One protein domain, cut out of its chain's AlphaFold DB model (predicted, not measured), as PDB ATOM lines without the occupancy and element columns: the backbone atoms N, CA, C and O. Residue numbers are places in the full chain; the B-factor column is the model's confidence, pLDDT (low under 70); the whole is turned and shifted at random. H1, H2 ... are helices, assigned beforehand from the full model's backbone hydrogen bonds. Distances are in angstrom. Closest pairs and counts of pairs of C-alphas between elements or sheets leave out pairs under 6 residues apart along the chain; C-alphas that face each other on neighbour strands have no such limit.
ATOM      1  N   ASP A  13      65.020  99.282  12.869       93.62
ATOM      2  CA  ASP A  13      65.423  98.864  14.212       93.62
ATOM      3  C   ASP A  13      65.852  97.396  14.285       93.62
ATOM      4  O   ASP A  13      66.832  97.048  14.956       93.62
ATOM      5  N   GLN A  14      65.151  96.512  13.571       93.88
ATOM      6  CA  GLN A  14      65.509  95.095  13.490       93.88
ATOM      7  C   GLN A  14      66.854  94.905  12.776       93.88
ATOM      8  O   GLN A  14      67.704  94.136  13.248       93.88
ATOM      9  N   LEU A  15      67.097  95.671  11.710       94.81
ATOM     10  CA  LEU A  15      68.369  95.669  10.992       94.81
ATOM     11  C   LEU A  15      69.531  96.118  11.898       94.81
ATOM     12  O   LEU A  15      70.558  95.433  11.976       94.81
ATOM     13  N   ILE A  16      69.357  97.210  12.654       94.81
ATOM     14  CA  ILE A  16      70.358  97.714  13.611       94.81
ATOM     15  C   ILE A  16      70.629  96.681  14.713       94.81
ATOM     16  O   ILE A  16      71.791  96.414  15.050       94.81
ATOM     17  N   LYS A  17      69.588  96.040  15.258       95.00
ATOM     18  CA  LYS A  17      69.743  94.963  16.253       95.00
ATOM     19  C   LYS A  17      70.594  93.815  15.706       95.00
ATOM     20  O   LYS A  17      71.516  93.352  16.386       95.00
ATOM     21  N   ARG A  18      70.350  93.378  14.467       94.25
ATOM     22  CA  ARG A  18      71.149  92.321  13.824       94.25
ATOM     23  C   ARG A  18      72.589  92.746  13.581       94.25
ATOM     24  O   ARG A  18      73.491  91.946  13.838       94.25
ATOM     25  N   PHE A  19      72.821  93.985  13.158       94.62
ATOM     26  CA  PHE A  19      74.172  94.521  13.016       94.62
ATOM     27  C   PHE A  19      74.936  94.464  14.342       94.62
ATOM     28  O   PHE A  19      76.013  93.871  14.411       94.62
ATOM     29  N   ARG A  20      74.340  94.962  15.434       94.31
ATOM     30  CA  ARG A  20      74.941  94.913  16.781       94.31
ATOM     31  C   ARG A  20      75.235  93.479  17.229       94.31
ATOM     32  O   ARG A  20      76.304  93.212  17.791       94.31
ATOM     33  N   LYS A  21      74.325  92.542  16.937       94.25
ATOM     34  CA  LYS A  21      74.519  91.110  17.211       94.25
ATOM     35  C   LYS A  21      75.703  90.549  16.422       94.25
ATOM     36  O   LYS A  21      76.522  89.835  16.999       94.25
ATOM     37  N   ARG A  22      75.841  90.899  15.139       94.56
ATOM     38  CA  ARG A  22      76.951  90.451  14.287       94.56
ATOM     39  C   ARG A  22      78.297  91.021  14.743       94.56
ATOM     40  O   ARG A  22      79.240  90.256  14.894       94.56
ATOM     41  N   VAL A  23      78.361  92.313  15.074       94.19
ATOM     42  CA  VAL A  23      79.564  92.971  15.624       94.19
ATOM     43  C   VAL A  23      80.039  92.294  16.913       94.19
ATOM     44  O   VAL A  23      81.235  92.076  17.108       94.19
ATOM     45  N   THR A  24      79.099  91.945  17.794       93.12
ATOM     46  CA  THR A  24      79.409  91.246  19.048       93.12
ATOM     47  C   THR A  24      79.857  89.806  18.793       93.12
ATOM     48  O   THR A  24      80.854  89.374  19.370       93.12
ATOM     49  N   LYS A  25      79.167  89.077  17.901       92.94
ATOM     50  CA  LYS A  25      79.513  87.698  17.514       92.94
ATOM     51  C   LYS A  25      80.928  87.613  16.946       92.94
ATOM     52  O   LYS A  25      81.688  86.733  17.338       92.94
ATOM     53  N   ASP A  26      81.294  88.575  16.108       94.00
ATOM     54  CA  ASP A  26      82.592  88.614  15.434       94.00
ATOM     55  C   ASP A  26      83.682  89.263  16.313       94.00
ATOM     56  O   ASP A  26      84.810  89.467  15.877       94.00
ATOM     57  N   ARG A  27      83.360  89.571  17.582       92.88
ATOM     58  CA  ARG A  27      84.279  90.049  18.631       92.88
ATOM     59  C   ARG A  27      85.103  91.288  18.260       92.88
ATOM     60  O   ARG A  27      86.129  91.546  18.890       92.88
ATOM     61  N   ILE A  28      84.624  92.110  17.326       91.69
ATOM     62  CA  ILE A  28      85.357  93.276  16.803       91.69
ATOM     63  C   ILE A  28      85.774  94.229  17.934       91.69
ATOM     64  O   ILE A  28      86.928  94.639  18.011       91.69
ATOM     65  N   LYS A  29      84.869  94.526  18.879       88.12
ATOM     66  CA  LYS A  29      85.181  95.392  20.032       88.12
ATOM     67  C   LYS A  29      86.291  94.827  20.922       88.12
ATOM     68  O   LYS A  29      87.108  95.585  21.434       88.12
ATOM     69  N   SER A  30      86.313  93.511  21.143       91.69
ATOM     70  CA  SER A  30      87.346  92.863  21.956       91.69
ATOM     71  C   SER A  30      88.693  92.871  21.249       91.69
ATOM     72  O   SER A  30      89.713  93.086  21.896       91.69
ATOM     73  N   GLU A  31      88.692  92.664  19.937       91.62
ATOM     74  CA  GLU A  31      89.901  92.692  19.120       91.62
ATOM     75  C   GLU A  31      90.538  94.086  19.110       91.62
ATOM     76  O   GLU A  31      91.718  94.222  19.419       91.62
ATOM     77  N   MET A  32      89.744  95.142  18.897       92.38
ATOM     78  CA  MET A  32      90.231  96.528  18.965       92.38
ATOM     79  C   MET A  32      90.834  96.862  20.337       92.38
ATOM     80  O   MET A  32      91.888  97.483  20.417       92.38
ATOM     81  N   LYS A  33      90.219  96.392  21.434       92.94
ATOM     82  CA  LYS A  33      90.773  96.575  22.788       92.94
ATOM     83  C   LYS A  33      92.118  95.871  22.977       92.94
ATOM     84  O   LYS A  33      92.982  96.422  23.645       92.94
ATOM     85  N   LYS A  34      92.300  94.677  22.403       91.00
ATOM     86  CA  LYS A  34      93.579  93.947  22.461       91.00
ATOM     87  C   LYS A  34      94.674  94.627  21.641       91.00
ATOM     88  O   LYS A  34      95.829  94.554  22.029       91.00
ATOM     89  N   ARG A  35      94.306  95.264  20.525       92.56
ATOM     90  CA  ARG A  35      95.230  95.984  19.636       92.56
ATOM     91  C   ARG A  35      95.591  97.387  20.124       92.56
ATOM     92  O   ARG A  35      96.573  97.937  19.649       92.56
ATOM     93  N   ARG A  36      94.816  97.959  21.056       94.12
ATOM     94  CA  ARG A  36      95.006  99.326  21.580       94.12
ATOM     95  C   ARG A  36      96.408  99.568  22.146       94.12
ATOM     96  O   ARG A  36      96.897 100.685  22.058       94.12
ATOM     97  N   TYR A  37      97.016  98.549  22.741       93.12
ATOM     98  CA  TYR A  37      98.333  98.646  23.357       93.12
ATOM     99  C   TYR A  37      99.231  97.522  22.869       93.12
ATOM    100  O   TYR A  37      98.779  96.389  22.682       93.12
ATOM    101  N   PHE A  38     100.514  97.832  22.698       93.31
ATOM    102  CA  PHE A  38     101.516  96.815  22.433       93.31
ATOM    103  C   PHE A  38     101.711  95.941  23.677       93.31
ATOM    104  O   PHE A  38     101.844  96.435  24.793       93.31
ATOM    105  N   VAL A  39     101.716  94.626  23.471       92.69
ATOM    106  CA  VAL A  39     101.962  93.631  24.515       92.69
ATOM    107  C   VAL A  39     103.077  92.727  24.017       92.69
ATOM    108  O   VAL A  39     102.943  92.107  22.956       92.69
ATOM    109  N   THR A  40     104.167  92.657  24.780       95.81
ATOM    110  CA  THR A  40     105.330  91.822  24.463       95.81
ATOM    111  C   THR A  40     104.962  90.336  24.473       95.81
ATOM    112  O   THR A  40     103.951  89.925  25.049       95.81
ATOM    113  N   LYS A  41     105.792  89.500  23.837       94.06
ATOM    114  CA  LYS A  41     105.579  88.044  23.792       94.06
ATOM    115  C   LYS A  41     105.495  87.437  25.200       94.06
ATOM    116  O   LYS A  41     104.510  86.779  25.511       94.06
ATOM    117  N   GLY A  42     106.450  87.767  26.073       96.31
ATOM    118  CA  GLY A  42     106.467  87.264  27.450       96.31
ATOM    119  C   GLY A  42     105.235  87.670  28.264       96.31
ATOM    120  O   GLY A  42     104.728  86.878  29.057       96.31
ATOM    121  N   GLU A  43     104.688  88.868  28.030       94.75
ATOM    122  CA  GLU A  43     103.465  89.296  28.713       94.75
ATOM    123  C   GLU A  43     102.230  88.524  28.230       94.75
ATOM    124  O   GLU A  43     101.385  88.141  29.042       94.75
ATOM    125  N   LYS A  44     102.139  88.224  26.926       94.12
ATOM    126  CA  LYS A  44     101.087  87.346  26.390       94.12
ATOM    127  C   LYS A  44     101.160  85.957  27.026       94.12
ATOM    128  O   LYS A  44     100.146  85.497  27.552       94.12
ATOM    129  N   ASP A  45     102.351  85.360  27.079       96.06
ATOM    130  CA  ASP A  45     102.575  84.030  27.658       96.06
ATOM    131  C   ASP A  45     102.204  83.996  29.151       96.06
ATOM    132  O   ASP A  45     101.519  83.082  29.628       96.06
ATOM    133  N   ARG A  46     102.573  85.041  29.903       96.44
ATOM    134  CA  ARG A  46     102.208  85.196  31.321       96.44
ATOM    135  C   ARG A  46     100.695  85.279  31.517       96.44
ATOM    136  O   ARG A  46     100.144  84.624  32.409       96.44
ATOM    137  N   ILE A  47     100.008  86.071  30.692       94.25
ATOM    138  CA  ILE A  47      98.549  86.213  30.725       94.25
ATOM    139  C   ILE A  47      97.866  84.880  30.390       94.25
ATOM    140  O   ILE A  47      96.871  84.529  31.031       94.25
ATOM    141  N   GLU A  48      98.368  84.137  29.405       94.44
ATOM    142  CA  GLU A  48      97.828  82.835  29.004       94.44
ATOM    143  C   GLU A  48      98.011  81.775  30.087       94.44
ATOM    144  O   GLU A  48      97.024  81.147  30.483       94.44
ATOM    145  N   ARG A  49      99.215  81.656  30.661       96.25
ATOM    146  CA  ARG A  49      99.487  80.747  31.784       96.25
ATOM    147  C   ARG A  49      98.567  81.038  32.970       96.25
ATOM    148  O   ARG A  49      97.913  80.133  33.489       96.25
ATOM    149  N   ARG A  50      98.424  82.314  33.354       96.56
ATOM    150  CA  ARG A  50      97.517  82.728  34.441       96.56
ATOM    151  C   ARG A  50      96.054  82.380  34.137       96.56
ATOM    152  O   ARG A  50      95.323  81.943  35.026       96.56
ATOM    153  N   LYS A  51      95.606  82.565  32.890       95.75
ATOM    154  CA  LYS A  51      94.242  82.204  32.461       95.75
ATOM    155  C   LYS A  51      94.009  80.695  32.479       95.75
ATOM    156  O   LYS A  51      92.915  80.287  32.863       95.75
ATOM    157  N   ALA A  52      94.995  79.892  32.083       94.81
ATOM    158  CA  ALA A  52      94.907  78.433  32.090       94.81
ATOM    159  C   ALA A  52      94.729  77.898  33.517       94.81
ATOM    160  O   ALA A  52      93.742  77.212  33.781       94.81
ATOM    161  N   VAL A  53      95.588  78.327  34.451       95.44
ATOM    162  CA  VAL A  53      95.470  77.978  35.879       95.44
ATOM    163  C   VAL A  53      94.101  78.392  36.417       95.44
ATOM    164  O   VAL A  53      93.365  77.565  36.945       95.44
ATOM    165  N   ARG A  54      93.673  79.640  36.173       93.56
ATOM    166  CA  ARG A  54      92.350  80.120  36.609       93.56
ATOM    167  C   ARG A  54      91.193  79.306  36.026       93.56
ATOM    168  O   ARG A  54      90.165  79.169  36.682       93.56
ATOM    169  N   LYS A  55      91.314  78.810  34.792       91.69
ATOM    170  CA  LYS A  55      90.294  77.968  34.153       91.69
ATOM    171  C   LYS A  55      90.213  76.595  34.824       91.69
ATOM    172  O   LYS A  55      89.101  76.112  35.002       91.69
ATOM    173  N   MET A  56      91.352  76.010  35.204       89.62
ATOM    174  CA  MET A  56      91.417  74.730  35.921       89.62
ATOM    175  C   MET A  56      90.901  74.855  37.358       89.62
ATOM    176  O   MET A  56      90.128  74.015  37.797       89.62
ATOM    177  N   SER A  57      91.244  75.939  38.059       88.81
ATOM    178  CA  SER A  57      90.785  76.194  39.431       88.81
ATOM    179  C   SER A  57      89.325  76.649  39.523       88.81
ATOM    180  O   SER A  57      88.797  76.792  40.623       88.81
ATOM    181  N   LYS A  58      88.655  76.942  38.399       86.12
ATOM    182  CA  LYS A  58      87.267  77.409  38.423       86.12
ATOM    183  C   LYS A  58      86.340  76.209  38.654       86.12
ATOM    184  O   LYS A  58      86.247  75.367  37.759       86.12
TER     185      LYS A  58
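What this domain is: This is residues 13 to 58 of the 68 residues of the protein "30S ribosomal protein S21" of Thermoflexia bacterium (UniProt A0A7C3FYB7). The model is an open L of three helices strung one after another, with no core: H1 and H2 follow each other in a stepped row as one arm, and H3 stands as the other arm beyond the corner made by residues 36 to 40. No helix packs on another, and the space between the arms is empty. The printed part has 46 residues with three named helices, in the order H1, H2, H3, and no named strand; its class is all helix. It is extended, with a radius of gyration of the C-alphas of 15.6 A, and its outline, only just flat, spans 43 by 29 by 9 A.

Where its parts are: H1, residues 13 to 25, begins with C-alpha 13 at (65.423, 98.864, 14.212) and is 18.3 A long from first to last C-alpha. H2, residues 28 to 35, is 10.6 A long and begins with C-alpha 28 at (85.357, 93.276, 16.803). H3, residues 41 to 56, is the longest helix at 22.9 A and ends with C-alpha 56 at (91.417, 74.730, 35.921).

How they stand to each other: H1 and H2 are close but not clearly touching, with the C-alphas of Val 23 and Lys 29 the closest at 7.5 A. They run the same way at a steep tilt of 37 degrees, only just past shallow. H2 and H3 are apart. H1 and H3 are apart too. In H1, H2 and H3 every O i to N i+4 pair is within hydrogen-bond range.

The domain as a whole: The two C-alphas farthest apart, those of Asp 13 and Gly 42, are 44.7 A from each other. Residues 13 to 58 stand free: for each of them, any C-alpha within 10 A belongs to a residue fewer than 8 places away along the chain. Both links, H1 to H2 and H2 to H3, are tight. The printed part has no cut. Its mean pLDDT is 93.5, and no printed residue is under 70.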